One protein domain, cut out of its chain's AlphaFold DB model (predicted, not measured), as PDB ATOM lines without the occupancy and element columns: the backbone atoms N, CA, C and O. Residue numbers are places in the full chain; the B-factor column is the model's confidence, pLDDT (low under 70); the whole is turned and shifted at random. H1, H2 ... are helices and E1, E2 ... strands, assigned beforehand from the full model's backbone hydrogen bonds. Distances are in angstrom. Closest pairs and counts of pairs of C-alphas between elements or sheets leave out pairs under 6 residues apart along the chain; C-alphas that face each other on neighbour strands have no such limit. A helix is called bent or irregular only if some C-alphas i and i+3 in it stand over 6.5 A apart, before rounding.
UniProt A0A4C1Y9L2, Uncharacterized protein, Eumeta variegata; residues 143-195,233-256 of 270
ATOM      1  N   ARG A 143     171.336 206.497 183.039       85.19
ATOM      2  CA  ARG A 143     172.566 207.200 183.474       85.19
ATOM      3  C   ARG A 143     172.354 208.195 184.624       85.19
ATOM      4  O   ARG A 143     173.273 208.406 185.406       85.19
ATOM      5  N   LYS A 144     171.159 208.789 184.734       90.12
ATOM      6  CA  LYS A 144     170.811 209.768 185.783       90.12
ATOM      7  C   LYS A 144     170.178 209.150 187.035       90.12
ATOM      8  O   LYS A 144     170.092 209.826 188.053       90.12
ATOM      9  N   SER A 145     169.722 207.898 186.984       90.12
ATOM     10  CA  SER A 145     169.021 207.290 188.117       90.12
ATOM     11  C   SER A 145     169.991 206.814 189.188       90.12
ATOM     12  O   SER A 145     171.043 206.234 188.901       90.12
ATOM     13  N   ARG A 146     169.605 207.018 190.446       94.25
ATOM     14  CA  ARG A 146     170.238 206.361 191.590       94.25
ATOM     15  C   ARG A 146     169.690 204.940 191.690       94.25
ATOM     16  O   ARG A 146     168.492 204.714 191.520       94.25
ATOM     17  N   ILE A 147     170.585 203.982 191.915       94.38
ATOM     18  CA  ILE A 147     170.218 202.591 192.177       94.38
ATOM     19  C   ILE A 147     170.346 202.400 193.680       94.38
ATOM     20  O   ILE A 147     171.440 202.590 194.218       94.38
ATOM     21  N   ILE A 148     169.241 202.035 194.325       94.88
ATOM     22  CA  ILE A 148     169.184 201.805 195.766       94.88
ATOM     23  C   ILE A 148     169.007 200.303 195.991       94.88
ATOM     24  O   ILE A 148     168.029 199.692 195.548       94.88
ATOM     25  N   LEU A 149     169.982 199.693 196.658       94.44
ATOM     26  CA  LEU A 149     169.954 198.288 197.041       94.44
ATOM     27  C   LEU A 149     169.346 198.164 198.437       94.44
ATOM     28  O   LEU A 149     169.890 198.683 199.413       94.44
ATOM     29  N   HIS A 150     168.236 197.436 198.528       93.25
ATOM     30  CA  HIS A 150     167.621 197.090 199.802       93.25
ATOM     31  C   HIS A 150     167.955 195.639 200.156       93.25
ATOM     32  O   HIS A 150     167.620 194.718 199.409       93.25
ATOM     33  N   HIS A 151     168.595 195.437 201.304       90.06
ATOM     34  CA  HIS A 151     168.950 194.118 201.825       90.06
ATOM     35  C   HIS A 151     168.640 194.044 203.327       90.06
ATOM     36  O   HIS A 151     168.388 195.062 203.970       90.06
ATOM     37  N   ASP A 152     168.597 192.837 203.880       89.31
ATOM     38  CA  ASP A 152     168.451 192.609 205.316       89.31
ATOM     39  C   ASP A 152     169.811 192.612 206.035       89.31
ATOM     40  O   ASP A 152     170.840 192.240 205.472       89.31
ATOM     41  N   ASN A 153     169.806 192.971 207.322       89.44
ATOM     42  CA  ASN A 153     171.013 193.034 208.158       89.44
ATOM     43  C   ASN A 153     171.478 191.651 208.654       89.44
ATOM     44  O   ASN A 153     172.034 191.535 209.749       89.44
ATOM     45  N   ALA A 154     171.222 190.582 207.898       85.81
ATOM     46  CA  ALA A 154     171.729 189.263 208.250       85.81
ATOM     47  C   ALA A 154     173.263 189.324 208.369       85.81
ATOM     48  O   ALA A 154     173.940 189.908 207.523       85.81
ATOM     49  N   SER A 155     173.837 188.712 209.407       81.88
ATOM     50  CA  SER A 155     175.285 188.782 209.674       81.88
ATOM     51  C   SER A 155     176.136 188.304 208.489       81.88
ATOM     52  O   SER A 155     177.201 188.860 208.219       81.88
ATOM     53  N   SER A 156     175.632 187.328 207.727       78.75
ATOM     54  CA  SER A 156     176.240 186.826 206.490       78.75
ATOM     55  C   SER A 156     176.304 187.880 205.379       78.75
ATOM     56  O   SER A 156     177.222 187.850 204.555       78.75
ATOM     57  N   HIS A 157     175.355 188.816 205.354       79.12
ATOM     58  CA  HIS A 157     175.350 189.947 204.440       79.12
ATOM     59  C   HIS A 157     176.274 191.045 204.946       79.12
ATOM     60  O   HIS A 157     177.113 191.489 204.174       79.12
ATOM     61  N   THR A 158     176.244 191.389 206.236       77.19
ATOM     62  CA  THR A 158     177.137 192.407 206.823       77.19
ATOM     63  C   THR A 158     178.620 192.040 206.687       77.19
ATOM     64  O   THR A 158     179.426 192.874 206.276       77.19
ATOM     65  N   ALA A 159     178.993 190.778 206.930       72.44
ATOM     66  CA  ALA A 159     180.368 190.304 206.737       72.44
ATOM     67  C   ALA A 159     180.809 190.392 205.264       72.44
ATOM     68  O   ALA A 159     181.947 190.750 204.955       72.44
ATOM     69  N   LYS A 160     179.884 190.127 204.333       75.69
ATOM     70  CA  LYS A 160     180.122 190.318 202.899       75.69
ATOM     71  C   LYS A 160     180.104 191.792 202.506       75.69
ATOM     72  O   LYS A 160     180.822 192.149 201.580       75.69
ATOM     73  N   MET A 161     179.381 192.672 203.194       77.06
ATOM     74  CA  MET A 161     179.367 194.103 202.875       77.06
ATOM     75  C   MET A 161     180.752 194.738 203.006       77.06
ATOM     76  O   MET A 161     181.061 195.629 202.225       77.06
ATOM     77  N   ALA A 162     181.636 194.240 203.875       74.81
ATOM     78  CA  ALA A 162     183.017 194.729 203.938       74.81
ATOM     79  C   ALA A 162     183.786 194.519 202.613       74.81
ATOM     80  O   ALA A 162     184.514 195.401 202.163       74.81
ATOM     81  N   THR A 163     183.578 193.383 201.939       81.75
ATOM     82  CA  THR A 163     184.208 193.084 200.638       81.75
ATOM     83  C   THR A 163     183.402 193.631 199.456       81.75
ATOM     84  O   THR A 163     183.970 194.099 198.470       81.75
ATOM     85  N   THR A 164     182.072 193.627 199.563       86.06
ATOM     86  CA  THR A 164     181.143 194.056 198.504       86.06
ATOM     87  C   THR A 164     180.947 195.574 198.476       86.06
ATOM     88  O   THR A 164     180.599 196.132 197.439       86.06
ATOM     89  N   GLY A 165     181.232 196.271 199.578       91.25
ATOM     90  CA  GLY A 165     181.061 197.716 199.717       91.25
ATOM     91  C   GLY A 165     181.933 198.515 198.752       91.25
ATOM     92  O   GLY A 165     181.465 199.502 198.187       91.25
ATOM     93  N   LYS A 166     183.160 198.046 198.465       94.25
ATOM     94  CA  LYS A 166     184.017 198.658 197.434       94.25
ATOM     95  C   LYS A 166     183.356 198.594 196.054       94.25
ATOM     96  O   LYS A 166     183.323 199.600 195.357       94.25
ATOM     97  N   PHE A 167     182.789 197.442 195.696       92.38
ATOM     98  CA  PHE A 167     182.103 197.249 194.418       92.38
ATOM     99  C   PHE A 167     180.818 198.084 194.317       92.38
ATOM    100  O   PHE A 167     180.585 198.724 193.294       92.38
ATOM    101  N   LEU A 168     179.998 198.127 195.375       93.50
ATOM    102  CA  LEU A 168     178.785 198.953 195.394       93.50
ATOM    103  C   LEU A 168     179.125 200.441 195.244       93.50
ATOM    104  O   LEU A 168     178.508 201.127 194.431       93.50
ATOM    105  N   LYS A 169     180.169 200.911 195.936       93.88
ATOM    106  CA  LYS A 169     180.672 202.284 195.811       93.88
ATOM    107  C   LYS A 169     181.199 202.577 194.404       93.88
ATOM    108  O   LYS A 169     180.859 203.611 193.840       93.88
ATOM    109  N   GLU A 170     181.961 201.657 193.810       95.25
ATOM    110  CA  GLU A 170     182.464 201.768 192.430       95.25
ATOM    111  C   GLU A 170     181.324 201.862 191.404       95.25
ATOM    112  O   GLU A 170     181.398 202.635 190.451       95.25
ATOM    113  N   LYS A 171     180.227 201.127 191.622       93.38
ATOM    114  CA  LYS A 171     179.028 201.170 190.767       93.38
ATOM    115  C   LYS A 171     178.024 202.268 191.150       93.38
ATOM    116  O   LYS A 171     176.934 202.339 190.564       93.38
ATOM    117  N   ASN A 172     178.376 203.129 192.108       94.88
ATOM    118  CA  ASN A 172     177.524 204.190 192.650       94.88
ATOM    119  C   ASN A 172     176.150 203.668 193.143       94.88
ATOM    120  O   ASN A 172     175.126 204.332 192.993       94.88
ATOM    121  N   VAL A 173     176.103 202.425 193.632       94.75
ATOM    122  CA  VAL A 173     174.898 201.803 194.196       94.75
ATOM    123  C   VAL A 173     174.823 202.164 195.669       94.75
ATOM    124  O   VAL A 173     175.740 201.879 196.440       94.75
ATOM    125  N   GLU A 174     173.722 202.786 196.052       95.25
ATOM    126  CA  GLU A 174     173.477 203.203 197.422       95.25
ATOM    127  C   GLU A 174     172.840 202.065 198.209       95.25
ATOM    128  O   GLU A 174     171.910 201.410 197.741       95.25
ATOM    129  N   LEU A 175     173.358 201.811 199.406       93.69
ATOM    130  CA  LEU A 175     172.832 200.784 200.290       93.69
ATOM    131  C   LEU A 175     171.830 201.428 201.245       93.69
ATOM    132  O   LEU A 175     172.210 202.280 202.046       93.69
ATOM    133  N   MET A 176     170.565 201.020 201.177       93.19
ATOM    134  CA  MET A 176     169.561 201.497 202.124       93.19
ATOM    135  C   MET A 176     169.761 200.793 203.468       93.19
ATOM    136  O   MET A 176     169.795 199.561 203.523       93.19
ATOM    137  N   SER A 177     169.918 201.564 204.545       89.00
ATOM    138  CA  SER A 177     169.984 201.021 205.900       89.00
ATOM    139  C   SER A 177     168.608 200.502 206.314       89.00
ATOM    140  O   SER A 177     167.596 201.182 206.159       89.00
ATOM    141  N   ASN A 178     168.563 199.280 206.840       87.31
ATOM    142  CA  ASN A 178     167.344 198.688 207.380       87.31
ATOM    143  C   ASN A 178     167.501 198.571 208.905       87.31
ATOM    144  O   ASN A 178     168.558 198.122 209.359       87.31
ATOM    145  N   PRO A 179     166.529 198.983 209.737       88.69
ATOM    146  CA  PRO A 179     166.580 198.693 211.167       88.69
ATOM    147  C   PRO A 179     166.652 197.182 211.430       88.69
ATOM    148  O   PRO A 179     166.053 196.368 210.723       88.69
ATOM    149  N   ALA A 180     167.401 196.797 212.467       86.50
ATOM    150  CA  ALA A 180     167.555 195.395 212.837       86.50
ATOM    151  C   ALA A 180     166.182 194.756 213.123       86.50
ATOM    152  O   ALA A 180     165.373 195.309 213.863       86.50
ATOM    153  N   TYR A 181     165.936 193.585 212.529       81.38
ATOM    154  CA  TYR A 181     164.742 192.754 212.739       81.38
ATOM    155  C   TYR A 181     163.388 193.369 212.337       81.38
ATOM    156  O   TYR A 181     162.346 192.830 212.708       81.38
ATOM    157  N   ASN A 182     163.360 194.425 211.514       84.94
ATOM    158  CA  ASN A 182     162.095 194.970 211.016       84.94
ATOM    159  C   ASN A 182     161.646 194.289 209.712       84.94
ATOM    160  O   ASN A 182     161.867 194.774 208.600       84.94
ATOM    161  N   LEU A 183     161.000 193.131 209.855       81.56
ATOM    162  CA  LEU A 183     160.468 192.371 208.721       81.56
ATOM    163  C   LEU A 183     159.334 193.097 207.986       81.56
ATOM    164  O   LEU A 183     159.105 192.810 206.811       81.56
ATOM    165  N   ASP A 184     158.613 194.004 208.649       85.75
ATOM    166  CA  ASP A 184     157.467 194.703 208.058       85.75
ATOM    167  C   ASP A 184     157.894 195.748 207.017       85.75
ATOM    168  O   ASP A 184     157.159 195.984 206.058       85.75
ATOM    169  N   LEU A 185     159.111 196.291 207.133       82.75
ATOM    170  CA  LEU A 185     159.684 197.230 206.162       82.75
ATOM    171  C   LEU A 185     160.280 196.551 204.925       82.75
ATOM    172  O   LEU A 185     160.643 197.226 203.965       82.75
ATOM    173  N   ALA A 186     160.387 195.223 204.915       82.88
ATOM    174  CA  ALA A 186     161.033 194.525 203.821       82.88
ATOM    175  C   ALA A 186     160.085 194.372 202.610       82.88
ATOM    176  O   ALA A 186     159.071 193.667 202.705       82.88
ATOM    177  N   PRO A 187     160.416 194.936 201.428       76.50
ATOM    178  CA  PRO A 187     159.547 194.862 200.249       76.50
ATOM    179  C   PRO A 187     159.241 193.419 199.821       76.50
ATOM    180  O   PRO A 187     158.129 193.110 199.393       76.50
ATOM    181  N   TRP A 188     160.190 192.495 200.018       78.62
ATOM    182  CA  TRP A 188     160.022 191.079 199.680       78.62
ATOM    183  C   TRP A 188     158.918 190.382 200.484       78.62
ATOM    184  O   TRP A 188     158.326 189.412 200.005       78.62
ATOM    185  N   ARG A 189     158.594 190.867 201.690       76.06
ATOM    186  CA  ARG A 189     157.558 190.253 202.528       76.06
ATOM    187  C   ARG A 189     156.163 190.427 201.934       76.06
ATOM    188  O   ARG A 189     155.352 189.507 202.024       76.06
ATOM    189  N   HIS A 190     155.908 191.566 201.290       73.62
ATOM    190  CA  HIS A 190     154.661 191.830 200.572       73.62
ATOM    191  C   HIS A 190     154.510 190.890 199.375       73.62
ATOM    192  O   HIS A 190     153.452 190.296 199.185       73.62
ATOM    193  N   VAL A 191     155.604 190.664 198.642       70.19
ATOM    194  CA  VAL A 191     155.627 189.744 197.496       70.19
ATOM    195  C   VAL A 191     155.372 188.298 197.934       70.19
ATOM    196  O   VAL A 191     154.563 187.605 197.325       70.19
ATOM    197  N   ARG A 192     155.976 187.848 199.043       70.69
ATOM    198  CA  ARG A 192     155.763 186.487 199.566       70.69
ATOM    199  C   ARG A 192     154.346 186.266 200.111       70.69
ATOM    200  O   ARG A 192     153.815 185.167 199.975       70.69
ATOM    201  N   ARG A 193     153.728 187.279 200.731       70.81
ATOM    202  CA  ARG A 193     152.341 187.195 201.233       70.81
ATOM    203  C   ARG A 193     151.302 187.135 200.111       70.81
ATOM    204  O   ARG A 193     150.268 186.511 200.308       70.81
ATOM    205  N   ALA A 194     151.591 187.738 198.960       65.44
ATOM    206  CA  ALA A 194     150.725 187.715 197.782       65.44
ATOM    207  C   ALA A 194     150.814 186.409 196.960       65.44
ATOM    208  O   ALA A 194     150.146 186.284 195.936       65.44
ATOM    209  N   GLY A 195     151.630 185.435 197.385       66.56
ATOM    210  CA  GLY A 195     151.704 184.123 196.741       66.56
ATOM    211  C   GLY A 195     150.363 183.369 196.791       66.56
ATOM    212  O   GLY A 195     149.564 183.594 197.705       66.56
ATOM    213  N   PRO A 233     167.372 181.863 192.868       34.62
ATOM    214  CA  PRO A 233     167.264 183.221 193.382       34.62
ATOM    215  C   PRO A 233     166.273 184.044 192.550       34.62
ATOM    216  O   PRO A 233     166.446 184.193 191.341       34.62
ATOM    217  N   ASP A 234     165.284 184.637 193.216       43.44
ATOM    218  CA  ASP A 234     164.410 185.647 192.621       43.44
ATOM    219  C   ASP A 234     165.045 187.040 192.760       43.44
ATOM    220  O   ASP A 234     165.391 187.481 193.865       43.44
ATOM    221  N   VAL A 235     165.174 187.755 191.638       46.06
ATOM    222  CA  VAL A 235     165.508 189.187 191.598       46.06
ATOM    223  C   VAL A 235     164.227 189.962 191.313       46.06
ATOM    224  O   VAL A 235     163.599 189.765 190.275       46.06
ATOM    225  N   ILE A 236     163.843 190.860 192.218       59.06
ATOM    226  CA  ILE A 236     162.663 191.717 192.058       59.06
ATOM    227  C   ILE A 236     163.147 193.151 191.870       59.06
ATOM    228  O   ILE A 236     163.836 193.689 192.734       59.06
ATOM    229  N   ILE A 237     162.784 193.774 190.749       53.44
ATOM    230  CA  ILE A 237     163.114 195.173 190.456       53.44
ATOM    231  C   ILE A 237     161.831 196.003 190.505       53.44
ATOM    232  O   ILE A 237     160.880 195.718 189.781       53.44
ATOM    233  N   GLN A 238     161.805 197.034 191.346       57.66
ATOM    234  CA  GLN A 238     160.711 198.001 191.447       57.66
ATOM    235  C   GLN A 238     161.230 199.394 191.091       57.66
ATOM    236  O   GLN A 238     162.279 199.809 191.571       57.66
ATOM    237  N   ARG A 239     160.509 200.137 190.246       46.31
ATOM    238  CA  ARG A 239     160.833 201.531 189.912       46.31
ATOM    239  C   ARG A 239     159.834 202.448 190.610       46.31
ATOM    240  O   ARG A 239     158.638 202.303 190.371       46.31
ATOM    241  N   ALA A 240     160.310 203.381 191.428       54.22
ATOM    242  CA  ALA A 240     159.484 204.445 191.991       54.22
ATOM    243  C   ALA A 240     159.835 205.789 191.345       54.22
ATOM    244  O   ALA A 240     160.975 206.032 190.947       54.22
ATOM    245  N   HIS A 241     158.838 206.659 191.229       42.31
ATOM    246  CA  HIS A 241     159.019 208.034 190.780       42.31
ATOM    247  C   HIS A 241     158.771 208.967 191.962       42.31
ATOM    248  O   HIS A 241     157.681 208.945 192.534       42.31
ATOM    249  N   ARG A 242     159.772 209.784 192.300       43.09
ATOM    250  CA  ARG A 242     159.666 210.854 193.293       43.09
ATOM    251  C   ARG A 242     160.367 212.086 192.724       43.09
ATOM    252  O   ARG A 242     161.544 212.000 192.392       43.09
ATOM    253  N   ASP A 243     159.610 213.166 192.530       43.16
ATOM    254  CA  ASP A 243     160.066 214.512 192.143       43.16
ATOM    255  C   ASP A 243     161.215 214.536 191.116       43.16
ATOM    256  O   ASP A 243     162.391 214.510 191.468       43.16
ATOM    257  N   GLU A 244     160.859 214.522 189.825       47.09
ATOM    258  CA  GLU A 244     161.751 214.538 188.639       47.09
ATOM    259  C   GLU A 244     162.837 213.441 188.559       47.09
ATOM    260  O   GLU A 244     163.475 213.268 187.516       47.09
ATOM    261  N   THR A 245     162.999 212.620 189.598       46.12
ATOM    262  CA  THR A 245     163.996 211.556 189.676       46.12
ATOM    263  C   THR A 245     163.332 210.179 189.722       46.12
ATOM    264  O   THR A 245     162.296 209.949 190.347       46.12
ATOM    265  N   ALA A 246     163.900 209.242 188.963       62.28
ATOM    266  CA  ALA A 246     163.474 207.850 188.971       62.28
ATOM    267  C   ALA A 246     164.413 207.040 189.863       62.28
ATOM    268  O   ALA A 246     165.613 206.963 189.576       62.28
ATOM    269  N   GLU A 247     163.845 206.401 190.879       62.75
ATOM    270  CA  GLU A 247     164.532 205.485 191.784       62.75
ATOM    271  C   GLU A 247     164.268 204.043 191.346       62.75
ATOM    272  O   GLU A 247     163.142 203.670 191.001       62.75
ATOM    273  N   ILE A 248     165.318 203.223 191.332       68.69
ATOM    274  CA  ILE A 248     165.219 201.793 191.035       68.69
ATOM    275  C   ILE A 248     165.622 201.026 192.290       68.69
ATOM    276  O   ILE A 248     166.774 201.092 192.724       68.69
ATOM    277  N   PHE A 249     164.669 200.276 192.832       62.25
ATOM    278  CA  PHE A 249     164.846 199.325 193.915       62.25
ATOM    279  C   PHE A 249     165.131 197.952 193.325       62.25
ATOM    280  O   PHE A 249     164.334 197.420 192.552       62.25
ATOM    281  N   ILE A 250     166.262 197.370 193.703       74.00
ATOM    282  CA  ILE A 250     166.599 195.989 193.363       74.00
ATOM    283  C   ILE A 250     166.586 195.199 194.664       74.00
ATOM    284  O   ILE A 250     167.307 195.524 195.605       74.00
ATOM    285  N   VAL A 251     165.763 194.159 194.716       65.25
ATOM    286  CA  VAL A 251     165.717 193.194 195.810       65.25
ATOM    287  C   VAL A 251     166.317 191.898 195.288       65.25
ATOM    288  O   VAL A 251     165.772 191.278 194.375       65.25
ATOM    289  N   ILE A 252     167.460 191.507 195.848       63.75
ATOM    290  CA  ILE A 252     168.157 190.269 195.491       63.75
ATOM    291  C   ILE A 252     167.978 189.296 196.651       63.75
ATOM    292  O   ILE A 252     168.584 189.476 197.706       63.75
ATOM    293  N   ASN A 253     167.170 188.253 196.460       46.69
ATOM    294  CA  ASN A 253     167.122 187.147 197.410       46.69
ATOM    295  C   ASN A 253     168.219 186.147 197.051       46.69
ATOM    296  O   ASN A 253     168.153 185.490 196.012       46.69
ATOM    297  N   LYS A 254     169.238 186.019 197.903       45.34
ATOM    298  CA  LYS A 254     170.266 184.988 197.734       45.34
ATOM    299  C   LYS A 254     169.936 183.786 198.614       45.34
ATOM    300  O   LYS A 254     169.736 183.934 199.816       45.34
ATOM    301  N   ALA A 255     169.899 182.596 198.018       40.38
ATOM    302  CA  ALA A 255     169.778 181.349 198.765       40.38
ATOM    303  C   ALA A 255     171.052 181.089 199.594       40.38
ATOM    304  O   ALA A 255     172.173 181.311 199.126       40.38
ATOM    305  N   LEU A 256     170.874 180.624 200.832       30.53
ATOM    306  CA  LEU A 256     171.948 180.119 201.685       30.53
ATOM    307  C   LEU A 256     172.248 178.667 201.291       30.53
ATOM    308  O   LEU A 256     171.384 177.807 201.422       30.53
TER     309      LEU A 256
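This is residues 143 to 195 and 233 to 256 of the 270 residues of an uncharacterized protein of Eumeta variegata (UniProt A0A4C1Y9L2). What does the printed part look like? It is a small, strongly twisted sheet of four strands, with the long hairpin of E3 and E4 along one side and a helix at two of its borders: H1 runs back past the edge strand E2, and H2 sits by the open end of the hairpin. What is it made of? The 77 printed residues hold E1, H1, E2, H2, E3 and E4 in that order along the chain, and the sheet, in the order E2, E1, E4, E3, is mixed. How large is it? Its class is mixed, helices and strands, and it is compact, with a radius of gyration of the C-alphas of 13.2 A and spans of 35 by 34 by 23 A.

How does the printed part begin? E1, residues 146 to 150, H1, residues 155 to 170, and E2, residues 173 to 176, form a strand-helix-strand unit, two parallel neighbour strands with a helix between, and its crossover is right-handed. E1 and E2 stand at 43 degrees, with N 149 and O 174 2.8 A apart, within hydrogen-bond range. What lies on the other side of E1? E4, residues 245 to 252, is parallel to E1 at 32 degrees, with N 148 and O 248 3.1 A apart. E4 forms a hairpin with E3, residues 235 to 242, antiparallel at 160 degrees, with N 249 and O 238 2.7 A apart. Where are the helices? H1 only grazes the sheet with residues 161 to 169, and its closest C-alphas to E2 are those of Leu 168 and Glu 174, 7.1 A apart. H2, residues 187 to 193, only grazes it with residues 187 to 191, the C-alphas of Trp 188 and Val 251 in E4 being the closest at 7.2 A; H1 and H2 are apart. Are their backbones even? O i to N i+4 pairs are within hydrogen-bond range in 7 of 12 for H1 and 2 of 3 for H2.

Where does the first element begin? C-alpha 146 of E1 is at (170.238, 206.361, 191.590), and E1 is 12.7 A long. How does H1 run? It is 22.7 A long with a kink of 63 degrees near residue 163, and is neither bent nor irregular, but only just: C-alphas 163 and 166 are 6.4 A apart. And the rest? E2 measures 9.6 A, H2 10.6 A, and E3 and E4 22.5 A each; E4 ends at C-alpha 252, (168.157, 190.269, 195.491).

How far does it reach? The two C-alphas farthest apart, those of Glu 244 and Leu 256, are 38.2 A apart. Is anything missing? Residues 196 to 232 are not printed, and C-alphas 195 and 233 are 15.9 A apart across this cut, which lies in the link from H2 to E3. Of the links printed whole, E2 to H2 is short and the others are tight. Where is confidence low? pLDDT is under 70 in residues 194 to 195, 233 to 249 and 251 to 256, and its mean over the printed part is 74.5.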